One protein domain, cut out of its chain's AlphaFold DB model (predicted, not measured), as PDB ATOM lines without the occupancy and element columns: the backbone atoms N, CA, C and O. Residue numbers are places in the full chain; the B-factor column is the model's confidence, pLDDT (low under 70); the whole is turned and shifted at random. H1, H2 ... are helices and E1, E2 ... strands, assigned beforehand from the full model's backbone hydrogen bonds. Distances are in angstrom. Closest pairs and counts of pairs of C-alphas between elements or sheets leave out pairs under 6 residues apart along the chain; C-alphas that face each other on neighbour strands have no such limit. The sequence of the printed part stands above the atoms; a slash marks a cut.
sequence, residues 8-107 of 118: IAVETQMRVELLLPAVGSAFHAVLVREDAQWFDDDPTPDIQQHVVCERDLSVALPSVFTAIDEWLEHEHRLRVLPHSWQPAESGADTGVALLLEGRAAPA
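This is residues 8 to 107 of the 118 residues of an uncharacterized protein of Mycobacterium kyorinense (UniProt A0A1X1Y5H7). A twisted sheet of five strands, curled like part of a barrel, curls round one helix, H1, which packs on one face of it. Three long strands, E1, E2 and E3, run side by side along the longest axis, while E5 and the short E4 add the other edge and turn away from that axis. The printed part has 100 residues, with one named helix and five named strands in the order E1 E2 E3 H1 E4 E5; the sheet's order is E3 E2 E1 E5 E4, antiparallel throughout, and the class is mixed, helices and strands. The whole is only just compact, close to loose, with a radius of gyration of the C-alphas of 14.8 A and spans of 49 by 34 by 22 A.

Begin with the inner strands E1, residues 8 to 20, and E2, residues 27 to 39: this hairpin has N 17 and O 30 at 2.9 A, and its directions stand at 163 degrees. Beside E2 find the edge strand E3, residues 46 to 57, the second hairpin, with N 33 and O 50 at 2.8 A; E3 bends by 55 degrees at residue 53. These three form a meander, each strand the antiparallel neighbour of the one before. On the other side of E1 look for E5, residues 98 to 106, at 135 degrees, with N 18 and O 100 at 2.8 A. Its pairing is staggered: residues 98 to 104 pair with E1, residues 104 to 106 with the edge strand E4, residues 78 to 80. E4 and E5 are a hairpin, with N 79 and O 105 at 2.9 A. H1, residues 63 to 76, is on the sheet, giving two layers, a helix on one face of a sheet. Its closest C-alphas to E4 are Asp 69 and Arg 79, 5.0 A; to E3, Val 64 and Leu 57, 6.9 A. H1 and E5 are near each other, with 8 pairs of C-alphas within 10 A; E3 and E5 are apart. In H1 every O i to N i+4 pair is within hydrogen-bond range.

Find C-alpha 8 at (22.462, 112.670, -10.989); from there E1 runs 38.1 A. E2 measures 37.2 A, E3 31.9 A and E5 25.7 A. H1 runs 19.5 A from C-alpha 63 at (44.684, 147.754, -10.203). E4 has three residues. E5 ends at C-alpha 106, (36.654, 131.103, -19.955).

The two C-alphas farthest apart are those of Gly 24 and Asp 41, 48.6 A. The printed part has no cut. The link from E4 to E5, residues 81 to 97, is long; within it residues 86 to 87 pair with residues 100 to 101 of E5. Mean pLDDT of the printed part is 92.2, and residues 90 to 94 are under 70.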
ATOM      1  N   ILE A   8      23.292 112.428  -9.797       93.56
ATOM      2  CA  ILE A   8      22.462 112.670 -10.989       93.56
ATOM      3  C   ILE A   8      22.932 113.867 -11.820       93.56
ATOM      4  O   ILE A   8      22.704 113.911 -13.030       93.56
ATOM      5  N   ALA A   9      23.590 114.843 -11.193       93.31
ATOM      6  CA  ALA A   9      24.129 116.017 -11.868       93.31
ATOM      7  C   ALA A   9      25.299 116.613 -11.083       93.31
ATOM      8  O   ALA A   9      25.332 116.544  -9.855       93.31
ATOM      9  N   VAL A  10      26.231 117.236 -11.806       94.31
ATOM     10  CA  VAL A  10      27.301 118.053 -11.228       94.31
ATOM     11  C   VAL A  10      27.378 119.364 -11.997       94.31
ATOM     12  O   VAL A  10      27.455 119.360 -13.229       94.31
ATOM     13  N   GLU A  11      27.360 120.480 -11.280       95.88
ATOM     14  CA  GLU A  11      27.625 121.811 -11.820       95.88
ATOM     15  C   GLU A  11      28.956 122.302 -11.263       95.88
ATOM     16  O   GLU A  11      29.142 122.370 -10.052       95.88
ATOM     17  N   THR A  12      29.873 122.662 -12.159       95.56
ATOM     18  CA  THR A  12      31.182 123.201 -11.793       95.56
ATOM     19  C   THR A  12      31.233 124.690 -12.098       95.56
ATOM     20  O   THR A  12      30.999 125.110 -13.236       95.56
ATOM     21  N   GLN A  13      31.618 125.491 -11.108       95.88
ATOM     22  CA  GLN A  13      31.850 126.925 -11.248       95.88
ATOM     23  C   GLN A  13      33.270 127.295 -10.814       95.88
ATOM     24  O   GLN A  13      33.829 126.725  -9.880       95.88
ATOM     25  N   MET A  14      33.865 128.272 -11.502       97.50
ATOM     26  CA  MET A  14      35.153 128.848 -11.117       97.50
ATOM     27  C   MET A  14      34.907 130.181 -10.418       97.50
ATOM     28  O   MET A  14      34.205 131.051 -10.941       97.50
ATOM     29  N   ARG A  15      35.498 130.358  -9.241       96.62
ATOM     30  CA  ARG A  15      35.374 131.559  -8.416       96.62
ATOM     31  C   ARG A  15      36.757 132.057  -8.035       96.62
ATOM     32  O   ARG A  15      37.697 131.281  -7.931       96.62
ATOM     33  N   VAL A  16      36.883 133.360  -7.859       97.31
ATOM     34  CA  VAL A  16      38.091 133.990  -7.344       97.31
ATOM     35  C   VAL A  16      37.736 134.658  -6.043       97.31
ATOM     36  O   VAL A  16      36.855 135.512  -6.025       97.31
ATOM     37  N   GLU A  17      38.439 134.297  -4.985       96.06
ATOM     38  CA  GLU A  17      38.384 134.998  -3.713       96.06
ATOM     39  C   GLU A  17      39.552 135.971  -3.639       96.06
ATOM     40  O   GLU A  17      40.678 135.653  -4.019       96.06
ATOM     41  N   LEU A  18      39.278 137.183  -3.174       96.00
ATOM     42  CA  LEU A  18      40.251 138.242  -3.002       96.00
ATOM     43  C   LEU A  18      40.223 138.712  -1.555       96.00
ATOM     44  O   LEU A  18      39.253 139.323  -1.100       96.00
ATOM     45  N   LEU A  19      41.321 138.464  -0.855       94.81
ATOM     46  CA  LEU A  19      41.491 138.758   0.556       94.81
ATOM     47  C   LEU A  19      42.509 139.884   0.736       94.81
ATOM     48  O   LEU A  19      43.566 139.895   0.108       94.81
ATOM     49  N   LEU A  20      42.214 140.822   1.636       93.81
ATOM     50  CA  LEU A  20      43.188 141.777   2.156       93.81
ATOM     51  C   LEU A  20      43.259 141.612   3.676       93.81
ATOM     52  O   LEU A  20      42.355 142.088   4.367       93.81
ATOM     53  N   PRO A  21      44.310 140.978   4.222       90.00
ATOM     54  CA  PRO A  21      44.421 140.754   5.662       90.00
ATOM     55  C   PRO A  21      44.412 142.061   6.462       90.00
ATOM     56  O   PRO A  21      43.665 142.207   7.424       90.00
ATOM     57  N   ALA A  22      45.202 143.044   6.029       89.62
ATOM     58  CA  ALA A  22      45.287 144.360   6.650       89.62
ATOM     59  C   ALA A  22      45.513 145.463   5.609       89.62
ATOM     60  O   ALA A  22      46.089 145.233   4.542       89.62
ATOM     61  N   VAL A  23      45.114 146.694   5.929       86.88
ATOM     62  CA  VAL A  23      45.375 147.852   5.060       86.88
ATOM     63  C   VAL A  23      46.885 148.008   4.843       86.88
ATOM     64  O   VAL A  23      47.651 148.088   5.800       86.88
ATOM     65  N   GLY A  24      47.310 148.046   3.578       85.88
ATOM     66  CA  GLY A  24      48.721 148.157   3.190       85.88
ATOM     67  C   GLY A  24      49.472 146.825   3.065       85.88
ATOM     68  O   GLY A  24      50.635 146.841   2.670       85.88
ATOM     69  N   SER A  25      48.831 145.689   3.363       91.75
ATOM     70  CA  SER A  25      49.361 144.360   3.024       91.75
ATOM     71  C   SER A  25      49.120 144.010   1.548       91.75
ATOM     72  O   SER A  25      48.390 144.713   0.847       91.75
ATOM     73  N   ALA A  26      49.766 142.948   1.060       94.94
ATOM     74  CA  ALA A  26      49.467 142.406  -0.262       94.94
ATOM     75  C   ALA A  26      48.066 141.777  -0.276       94.94
ATOM     76  O   ALA A  26      47.607 141.237   0.731       94.94
ATOM     77  N   PHE A  27      47.409 141.833  -1.431       96.25
ATOM     78  CA  PHE A  27      46.194 141.068  -1.661       96.25
ATOM     79  C   PHE A  27      46.540 139.598  -1.856       96.25
ATOM     80  O   PHE A  27      47.507 139.293  -2.548       96.25
ATOM     81  N   HIS A  28      45.722 138.713  -1.308       96.81
ATOM     82  CA  HIS A  28      45.805 137.282  -1.536       96.81
ATOM     83  C   HIS A  28      44.625 136.865  -2.414       96.81
ATOM     84  O   HIS A  28      43.471 137.034  -2.019       96.81
ATOM     85  N   ALA A  29      44.907 136.408  -3.633       97.12
ATOM     86  CA  ALA A  29      43.904 135.959  -4.589       97.12
ATOM     87  C   ALA A  29      43.917 134.429  -4.686       97.12
ATOM     88  O   ALA A  29      44.974 133.837  -4.896       97.12
ATOM     89  N   VAL A  30      42.750 133.800  -4.583       97.44
ATOM     90  CA  VAL A  30      42.573 132.341  -4.604       97.44
ATOM     91  C   VAL A  30      41.622 131.989  -5.738       97.44
ATOM     92  O   VAL A  30      40.504 132.492  -5.780       97.44
ATOM     93  N   LEU A  31      42.039 131.124  -6.661       97.88
ATOM     94  CA  LEU A  31      41.142 130.519  -7.642       97.88
ATOM     95  C   LEU A  31      40.556 129.237  -7.045       97.88
ATOM     96  O   LEU A  31      41.287 128.289  -6.751       97.88
ATOM     97  N   VAL A  32      39.237 129.195  -6.918       97.12
ATOM     98  CA  VAL A  32      38.473 128.084  -6.353       97.12
ATOM     99  C   VAL A  32      37.617 127.454  -7.448       97.12
ATOM    100  O   VAL A  32      36.962 128.150  -8.226       97.12
ATOM    101  N   ARG A  33      37.616 126.123  -7.513       96.81
ATOM    102  CA  ARG A  33      36.609 125.343  -8.230       96.81
ATOM    103  C   ARG A  33      35.555 124.898  -7.230       96.81
ATOM    104  O   ARG A  33      35.891 124.242  -6.250       96.81
ATOM    105  N   GLU A  34      34.307 125.243  -7.490       96.50
ATOM    106  CA  GLU A  34      33.156 124.807  -6.712       96.50
ATOM    107  C   GLU A  34      32.362 123.797  -7.536       96.50
ATOM    108  O   GLU A  34      31.946 124.104  -8.654       96.50
ATOM    109  N   ASP A  35      32.191 122.598  -6.993       96.31
ATOM    110  CA  ASP A  35      31.407 121.521  -7.580       96.31
ATOM    111  C   ASP A  35      30.141 121.340  -6.733       96.31
ATOM    112  O   ASP A  35      30.213 120.935  -5.573       96.31
ATOM    113  N   ALA A  36      28.983 121.653  -7.308       95.69
ATOM    114  CA  ALA A  36      27.679 121.361  -6.730       95.69
ATOM    115  C   ALA A  36      27.204 120.004  -7.260       95.69
ATOM    116  O   ALA A  36      27.036 119.838  -8.468       95.69
ATOM    117  N   GLN A  37      27.032 119.022  -6.377       95.25
ATOM    118  CA  GLN A  37      26.653 117.653  -6.731       95.25
ATOM    119  C   GLN A  37      25.236 117.362  -6.251       95.25
ATOM    120  O   GLN A  37      24.959 117.433  -5.057       95.25
ATOM    121  N   TRP A  38      24.346 117.009  -7.175       94.94
ATOM    122  CA  TRP A  38      22.983 116.597  -6.854       94.94
ATOM    123  C   TRP A  38      22.885 115.083  -6.808       94.94
ATOM    124  O   TRP A  38      23.412 114.384  -7.683       94.94
ATOM    125  N   PHE A  39      22.140 114.603  -5.823       93.50
ATOM    126  CA  PHE A  39      21.845 113.196  -5.617       93.50
ATOM    127  C   PHE A  39      20.356 112.932  -5.843       93.50
ATOM    128  O   PHE A  39      19.536 113.851  -5.852       93.50
ATOM    129  N   ASP A  40      20.003 111.680  -6.097       92.50
ATOM    130  CA  ASP A  40      18.618 111.271  -6.335       92.50
ATOM    131  C   ASP A  40      17.737 111.327  -5.073       92.50
ATOM    132  O   ASP A  40      16.513 111.456  -5.180       92.50
ATOM    133  N   ASP A  41      18.350 111.258  -3.892       92.19
ATOM    134  CA  ASP A  41      17.703 111.242  -2.580       92.19
ATOM    135  C   ASP A  41      17.719 112.594  -1.836       92.19
ATOM    136  O   ASP A  41      16.917 112.772  -0.912       92.19
ATOM    137  N   ASP A  42      18.553 113.556  -2.254       89.44
ATOM    138  CA  ASP A  42      18.659 114.894  -1.657       89.44
ATOM    139  C   ASP A  42      18.377 116.014  -2.682       89.44
ATOM    140  O   ASP A  42      19.098 116.160  -3.675       89.44
ATOM    141  N   PRO A  43      17.347 116.859  -2.466       87.69
ATOM    142  CA  PRO A  43      17.097 118.020  -3.319       87.69
ATOM    143  C   PRO A  43      18.139 119.145  -3.166       87.69
ATOM    144  O   PRO A  43      18.156 120.067  -3.985       87.69
ATOM    145  N   THR A  44      18.967 119.114  -2.121       93.50
ATOM    146  CA  THR A  44      20.035 120.083  -1.862       93.50
ATOM    147  C   THR A  44      21.353 119.527  -2.394       93.50
ATOM    148  O   THR A  44      21.723 118.415  -2.026       93.50
ATOM    149  N   PRO A  45      22.087 120.266  -3.242       92.88
ATOM    150  CA  PRO A  45      23.382 119.789  -3.695       92.88
ATOM    151  C   PRO A  45      24.405 119.784  -2.556       92.88
ATOM    152  O   PRO A  45      24.439 120.708  -1.740       92.88
ATOM    153  N   ASP A  46      25.292 118.793  -2.563       94.38
ATOM    154  CA  ASP A  46      26.538 118.849  -1.801       94.38
ATOM    155  C   ASP A  46      27.511 119.802  -2.503       94.38
ATOM    156  O   ASP A  46      27.734 119.692  -3.712       94.38
ATOM    157  N   ILE A  47      28.072 120.754  -1.757       93.94
ATOM    158  CA  ILE A  47      28.980 121.772  -2.291       93.94
ATOM    159  C   ILE A  47      30.409 121.419  -1.894       93.94
ATOM    160  O   ILE A  47      30.775 121.466  -0.720       93.94
ATOM    161  N   GLN A  48      31.241 121.128  -2.890       94.38
ATOM    162  CA  GLN A  48      32.655 120.824  -2.703       94.38
ATOM    163  C   GLN A  48      33.508 121.938  -3.296       94.38
ATOM    164  O   GLN A  48      33.387 122.277  -4.470       94.38
ATOM    165  N   GLN A  49      34.391 122.511  -2.482       94.44
ATOM    166  CA  GLN A  49      35.298 123.570  -2.909       94.44
ATOM    167  C   GLN A  49      36.735 123.061  -2.958       94.44
ATOM    168  O   GLN A  49      37.234 122.418  -2.033       94.44
ATOM    169  N   HIS A  50      37.415 123.383  -4.052       95.31
ATOM    170  CA  HIS A  50      38.791 122.997  -4.302       95.31
ATOM    171  C   HIS A  50      39.614 124.226  -4.662       95.31
ATOM    172  O   HIS A  50      39.371 124.868  -5.684       95.31
ATOM    173  N   VAL A  51      40.633 124.517  -3.856       96.56
ATOM    174  CA  VAL A  51      41.646 125.509  -4.219       96.56
ATOM    175  C   VAL A  51      42.447 124.978  -5.405       96.56
ATOM    176  O   VAL A  51      43.058 123.911  -5.335       96.56
ATOM    177  N   VAL A  52      42.423 125.721  -6.508       97.00
ATOM    178  CA  VAL A  52      43.162 125.401  -7.733       97.00
ATOM    179  C   VAL A  52      44.550 126.023  -7.688       97.00
ATOM    180  O   VAL A  52      45.540 125.355  -7.986       97.00
ATOM    181  N   CYS A  53      44.622 127.300  -7.328       96.00
ATOM    182  CA  CYS A  53      45.867 128.040  -7.181       96.00
ATOM    183  C   CYS A  53      45.644 129.329  -6.387       96.00
ATOM    184  O   CYS A  53      44.518 129.796  -6.220       96.00
ATOM    185  N   GLU A  54      46.749 129.909  -5.932       97.44
ATOM    186  CA  GLU A  54      46.773 131.125  -5.129       97.44
ATOM    187  C   GLU A  54      47.878 132.055  -5.629       97.44
ATOM    188  O   GLU A  54      48.900 131.600  -6.161       97.44
ATOM    189  N   ARG A  55      47.697 133.363  -5.445       97.44
ATOM    190  CA  ARG A  55      48.715 134.366  -5.754       97.44
ATOM    191  C   ARG A  55      48.607 135.593  -4.858       97.44
ATOM    192  O   ARG A  55      47.549 136.204  -4.739       97.44
ATOM    193  N   ASP A  56      49.758 136.014  -4.340       97.31
ATOM    194  CA  ASP A  56      49.901 137.304  -3.673       97.31
ATOM    195  C   ASP A  56      50.158 138.426  -4.687       97.31
ATOM    196  O   ASP A  56      50.990 138.311  -5.592       97.31
ATOM    197  N   LEU A  57      49.453 139.542  -4.517       96.38
ATOM    198  CA  LEU A  57      49.455 140.693  -5.412       96.38
ATOM    199  C   LEU A  57      49.732 141.973  -4.613       96.38
ATOM    200  O   LEU A  57      48.886 142.473  -3.874       96.38
ATOM    201  N   SER A  58      50.922 142.552  -4.786       95.25
ATOM    202  CA  SER A  58      51.344 143.790  -4.100       95.25
ATOM    203  C   SER A  58      50.913 145.076  -4.824       95.25
ATOM    204  O   SER A  58      51.629 146.076  -4.814       95.25
ATOM    205  N   VAL A  59      49.758 145.052  -5.486       94.50
ATOM    206  CA  VAL A  59      49.187 146.203  -6.204       94.50
ATOM    207  C   VAL A  59      48.011 146.792  -5.430       94.50
ATOM    208  O   VAL A  59      47.354 146.099  -4.664       94.50
ATOM    209  N   ALA A  60      47.739 148.083  -5.615       93.06
ATOM    210  CA  ALA A  60      46.627 148.760  -4.948       93.06
ATOM    211  C   ALA A  60      45.286 148.548  -5.674       93.06
ATOM    212  O   ALA A  60      45.247 148.169  -6.847       93.06
ATOM    213  N   LEU A  61      44.176 148.876  -5.005       90.94
ATOM    214  CA  LEU A  61      42.887 149.067  -5.675       90.94
ATOM    215  C   LEU A  61      42.928 150.322  -6.575       90.94
ATOM    216  O   LEU A  61      43.509 151.331  -6.172       90.94
ATOM    217  N   PRO A  62      42.291 150.303  -7.763       92.69
ATOM    218  CA  PRO A  62      41.566 149.180  -8.369       92.69
ATOM    219  C   PRO A  62      42.456 148.226  -9.194       92.69
ATOM    220  O   PRO A  62      41.955 147.231  -9.706       92.69
ATOM    221  N   SER A  63      43.757 148.500  -9.331       95.56
ATOM    222  CA  SER A  63      44.684 147.754 -10.203       95.56
ATOM    223  C   SER A  63      44.781 146.256  -9.904       95.56
ATOM    224  O   SER A  63      45.121 145.482 -10.796       95.56
ATOM    225  N   VAL A  64      44.461 145.830  -8.680       96.19
ATOM    226  CA  VAL A  64      44.392 144.408  -8.306       96.19
ATOM    227  C   VAL A  64      43.435 143.600  -9.185       96.19
ATOM    228  O   VAL A  64      43.764 142.474  -9.532       96.19
ATOM    229  N   PHE A  65      42.310 144.171  -9.630       96.38
ATOM    230  CA  PHE A  65      41.362 143.451 -10.486       96.38
ATOM    231  C   PHE A  65      41.966 143.127 -11.856       96.38
ATOM    232  O   PHE A  65      41.861 141.999 -12.325       96.38
ATOM    233  N   THR A  66      42.678 144.085 -12.455       95.94
ATOM    234  CA  THR A  66      43.411 143.856 -13.707       95.94
ATOM    235  C   THR A  66      44.521 142.825 -13.520       95.94
ATOM    236  O   THR A  66      44.681 141.949 -14.361       95.94
ATOM    237  N   ALA A  67      45.259 142.887 -12.406       97.25
ATOM    238  CA  ALA A  67      46.325 141.927 -12.118       97.25
ATOM    239  C   ALA A  67      45.793 140.491 -11.947       97.25
ATOM    240  O   ALA A  67      46.448 139.539 -12.370       97.25
ATOM    241  N   ILE A  68      44.597 140.335 -11.369       97.25
ATOM    242  CA  ILE A  68      43.893 139.050 -11.287       97.25
ATOM    243  C   ILE A  68      43.516 138.557 -12.686       97.25
ATOM    244  O   ILE A  68      43.808 137.412 -13.018       97.25
ATOM    245  N   ASP A  69      42.910 139.404 -13.520       96.00
ATOM    246  CA  ASP A  69      42.522 139.016 -14.881       96.00
ATOM    247  C   ASP A  69      43.731 138.599 -15.730       96.00
ATOM    248  O   ASP A  69      43.678 137.577 -16.410       96.00
ATOM    249  N   GLU A  70      44.838 139.343 -15.660       96.00
ATOM    250  CA  GLU A  70      46.081 139.010 -16.366       96.00
ATOM    251  C   GLU A  70      46.665 137.674 -15.895       96.00
ATOM    252  O   GLU A  70      47.072 136.846 -16.716       96.00
ATOM    253  N   TRP A  71      46.679 137.443 -14.581       96.94
ATOM    254  CA  TRP A  71      47.124 136.183 -13.994       96.94
ATOM    255  C   TRP A  71      46.282 135.000 -14.485       96.94
ATOM    256  O   TRP A  71      46.826 134.023 -15.010       96.94
ATOM    257  N   LEU A  72      44.958 135.100 -14.361       96.56
ATOM    258  CA  LEU A  72      44.025 134.041 -14.740       96.56
ATOM    259  C   LEU A  72      44.031 133.774 -16.243       96.56
ATOM    260  O   LEU A  72      43.941 132.621 -16.672       96.56
ATOM    261  N   GLU A  73      44.161 134.813 -17.060       95.56
ATOM    262  CA  GLU A  73      44.180 134.661 -18.509       95.56
ATOM    263  C   GLU A  73      45.456 133.961 -18.972       95.56
ATOM    264  O   GLU A  73      45.399 133.096 -19.855       95.56
ATOM    265  N   HIS A  74      46.598 134.318 -18.383       94.81
ATOM    266  CA  HIS A  74      47.887 133.758 -18.760       94.81
ATOM    267  C   HIS A  74      48.020 132.290 -18.346       94.81
ATOM    268  O   HIS A  74      48.457 131.466 -19.151       94.81
ATOM    269  N   GLU A  75      47.621 131.961 -17.117       95.69
ATOM    270  CA  GLU A  75      47.876 130.645 -16.521       95.69
ATOM    271  C   GLU A  75      46.701 129.671 -16.688       95.69
ATOM    272  O   GLU A  75      46.921 128.470 -16.844       95.69
ATOM    273  N   HIS A  76      45.463 130.172 -16.732       93.56
ATOM    274  CA  HIS A  76      44.255 129.337 -16.698       93.56
ATOM    275  C   HIS A  76      43.296 129.565 -17.870       93.56
ATOM    276  O   HIS A  76      42.313 128.837 -17.993       93.56
ATOM    277  N   ARG A  77      43.567 130.539 -18.754       95.31
ATOM    278  CA  ARG A  77      42.630 130.972 -19.813       95.31
ATOM    279  C   ARG A  77      41.261 131.357 -19.243       95.31
ATOM    280  O   ARG A  77      40.232 131.091 -19.862       95.31
ATOM    281  N   LEU A  78      41.256 131.989 -18.073       96.25
ATOM    282  CA  LEU A  78      40.063 132.493 -17.395       96.25
ATOM    283  C   LEU A  78      40.130 134.018 -17.264       96.25
ATOM    284  O   LEU A  78      41.204 134.602 -17.343       96.25
ATOM    285  N   ARG A  79      38.984 134.661 -17.051       96.25
ATOM    286  CA  ARG A  79      38.874 136.054 -16.593       96.25
ATOM    287  C   ARG A  79      37.718 136.179 -15.616       96.25
ATOM    288  O   ARG A  79      36.742 135.431 -15.732       96.25
ATOM    289  N   VAL A  80      37.800 137.122 -14.685       96.19
ATOM    290  CA  VAL A  80      36.688 137.397 -13.774       96.19
ATOM    291  C   VAL A  80      35.643 138.241 -14.493       96.19
ATOM    292  O   VAL A  80      35.955 139.196 -15.201       96.19
ATOM    293  N   LEU A  81      34.369 137.898 -14.327       94.88
ATOM    294  CA  LEU A  81      33.267 138.699 -14.840       94.88
ATOM    295  C   LEU A  81      33.190 140.004 -14.026       94.88
ATOM    296  O   LEU A  81      32.898 139.938 -12.831       94.88
ATOM    297  N   PRO A  82      33.374 141.199 -14.623       91.00
ATOM    298  CA  PRO A  82      33.516 142.436 -13.845       91.00
ATOM    299  C   PRO A  82      32.322 142.768 -12.937       91.00
ATOM    300  O   PRO A  82      32.487 143.386 -11.894       91.00
ATOM    301  N   HIS A  83      31.118 142.342 -13.326       93.31
ATOM    302  CA  HIS A  83      29.871 142.576 -12.591       93.31
ATOM    303  C   HIS A  83      29.579 141.522 -11.512       93.31
ATOM    304  O   HIS A  83      28.542 141.597 -10.863       93.31
ATOM    305  N   SER A  84      30.442 140.515 -11.366       95.62
ATOM    306  CA  SER A  84      30.249 139.416 -10.416       95.62
ATOM    307  C   SER A  84      30.955 139.626  -9.079       95.62
ATOM    308  O   SER A  84      30.760 138.820  -8.177       95.62
ATOM    309  N   TRP A  85      31.763 140.684  -8.957       95.69
ATOM    310  CA  TRP A  85      32.430 141.017  -7.707       95.69
ATOM    311  C   TRP A  85      31.413 141.403  -6.636       95.69
ATOM    312  O   TRP A  85      30.658 142.362  -6.802       95.69
ATOM    313  N   GLN A  86      31.438 140.689  -5.520       95.06
ATOM    314  CA  GLN A  86      30.601 140.952  -4.357       95.06
ATOM    315  C   GLN A  86      31.376 140.680  -3.061       95.06
ATOM    316  O   GLN A  86      32.367 139.949  -3.090       95.06
ATOM    317  N   PRO A  87      30.980 141.273  -1.921       92.19
ATOM    318  CA  PRO A  87      31.502 140.862  -0.624       92.19
ATOM    319  C   PRO A  87      31.195 139.383  -0.396       92.19
ATOM    320  O   PRO A  87      30.043 138.981  -0.558       92.19
ATOM    321  N   ALA A  88      32.201 138.591  -0.029       87.12
ATOM    322  CA  ALA A  88      31.936 137.214   0.375       87.12
ATOM    323  C   ALA A  88      31.384 137.193   1.805       87.12
ATOM    324  O   ALA A  88      31.696 138.071   2.621       87.12
ATOM    325  N   GLU A  89      30.584 136.179   2.129       76.25
ATOM    326  CA  GLU A  89      30.125 135.947   3.496       76.25
ATOM    327  C   GLU A  89      31.303 135.490   4.362       76.25
ATOM    328  O   GLU A  89      31.623 134.312   4.483       76.25
ATOM    329  N   SER A  90      31.982 136.455   4.973       61.59
ATOM    330  CA  SER A  90      32.962 136.188   6.015       61.59
ATOM    331  C   SER A  90      32.196 135.999   7.326       61.59
ATOM    332  O   SER A  90      31.456 136.904   7.728       61.59
ATOM    333  N   GLY A  91      32.368 134.867   8.015       56.91
ATOM    334  CA  GLY A  91      31.888 134.722   9.392       56.91
ATOM    335  C   GLY A  91      32.371 135.891  10.266       56.91
ATOM    336  O   GLY A  91      33.357 136.548   9.943       56.91
ATOM    337  N   ALA A  92      31.684 136.180  11.373       52.53
ATOM    338  CA  ALA A  92      31.913 137.392  12.176       52.53
ATOM    339  C   ALA A  92      33.368 137.613  12.674       52.53
ATOM    340  O   ALA A  92      33.683 138.712  13.124       52.53
ATOM    341  N   ASP A  93      34.253 136.617  12.551       54.94
ATOM    342  CA  ASP A  93      35.599 136.582  13.133       54.94
ATOM    343  C   ASP A  93      36.760 136.497  12.120       54.94
ATOM    344  O   ASP A  93      37.897 136.247  12.515       54.94
ATOM    345  N   THR A  94      36.545 136.715  10.818       63.03
ATOM    346  CA  THR A  94      37.628 136.496   9.830       63.03
ATOM    347  C   THR A  94      38.792 137.493   9.933       63.03
ATOM    348  O   THR A  94      39.868 137.233   9.406       63.03
ATOM    349  N   GLY A  95      38.618 138.629  10.623       73.75
ATOM    350  CA  GLY A  95      39.712 139.557  10.948       73.75
ATOM    351  C   GLY A  95      40.405 140.219   9.747       73.75
ATOM    352  O   GLY A  95      41.486 140.779   9.910       73.75
ATOM    353  N   VAL A  96      39.803 140.158   8.555       81.06
ATOM    354  CA  VAL A  96      40.352 140.730   7.317       81.06
ATOM    355  C   VAL A  96      39.814 142.135   7.056       81.06
ATOM    356  O   VAL A  96      38.684 142.469   7.408       81.06
ATOM    357  N   ALA A  97      40.622 142.964   6.397       84.81
ATOM    358  CA  ALA A  97      40.226 144.301   5.965       84.81
ATOM    359  C   ALA A  97      39.316 144.286   4.722       84.81
ATOM    360  O   ALA A  97      38.526 145.211   4.536       84.81
ATOM    361  N   LEU A  98      39.433 143.265   3.866       88.88
ATOM    362  CA  LEU A  98      38.582 143.065   2.692       88.88
ATOM    363  C   LEU A  98      38.449 141.574   2.386       88.88
ATOM    364  O   LEU A  98      39.444 140.848   2.427       88.88
ATOM    365  N   LEU A  99      37.243 141.163   2.007       93.12
ATOM    366  CA  LEU A  99      36.975 139.873   1.391       93.12
ATOM    367  C   LEU A  99      35.976 140.070   0.249       93.12
ATOM    368  O   LEU A  99      34.847 140.507   0.477       93.12
ATOM    369  N   LEU A 100      36.403 139.781  -0.976       94.94
ATOM    370  CA  LEU A 100      35.562 139.809  -2.169       94.94
ATOM    371  C   LEU A 100      35.596 138.457  -2.862       94.94
ATOM    372  O   LEU A 100      36.589 137.743  -2.806       94.94
ATOM    373  N   GLU A 101      34.536 138.160  -3.590       96.19
ATOM    374  CA  GLU A 101      34.441 137.010  -4.471       96.19
ATOM    375  C   GLU A 101      33.956 137.448  -5.851       96.19
ATOM    376  O   GLU A 101      33.146 138.367  -5.970       96.19
ATOM    377  N   GLY A 102      34.456 136.805  -6.899       96.31
ATOM    378  CA  GLY A 102      34.054 137.041  -8.280       96.31
ATOM    379  C   GLY A 102      33.967 135.735  -9.059       96.31
ATOM    380  O   GLY A 102      34.685 134.778  -8.785       96.31
ATOM    381  N   ARG A 103      33.084 135.673 -10.056       96.88
ATOM    382  CA  ARG A 103      32.936 134.513 -10.943       96.88
ATOM    383  C   ARG A 103      33.958 134.577 -12.065       96.88
ATOM    384  O   ARG A 103      33.987 135.550 -12.817       96.88
ATOM    385  N   ALA A 104      34.749 133.523 -12.214       96.56
ATOM    386  CA  ALA A 104      35.659 133.354 -13.332       96.56
ATOM    387  C   ALA A 104      34.987 132.554 -14.455       96.56
ATOM    388  O   ALA A 104      34.320 131.548 -14.224       96.56
ATOM    389  N   ALA A 105      35.178 133.002 -15.689       94.94
ATOM    390  CA  ALA A 105      34.683 132.341 -16.889       94.94
ATOM    391  C   ALA A 105      35.825 132.161 -17.900       94.94
ATOM    392  O   ALA A 105      36.824 132.883 -17.822       94.94
ATOM    393  N   PRO A 106      35.697 131.231 -18.866       94.38
ATOM    394  CA  PRO A 106      36.654 131.103 -19.955       94.38
ATOM    395  C   PRO A 106      36.924 132.450 -20.626       94.38
ATOM    396  O   PRO A 106      36.002 133.137 -21.076       94.38
ATOM    397  N   ALA A 107      38.200 132.813 -20.718       89.31
ATOM    398  CA  ALA A 107      38.660 133.947 -21.495       89.31
ATOM    399  C   ALA A 107      38.446 133.601 -22.973       89.31
ATOM    400  O   ALA A 107      39.289 132.969 -23.613       89.31
TER     401      ALA A 107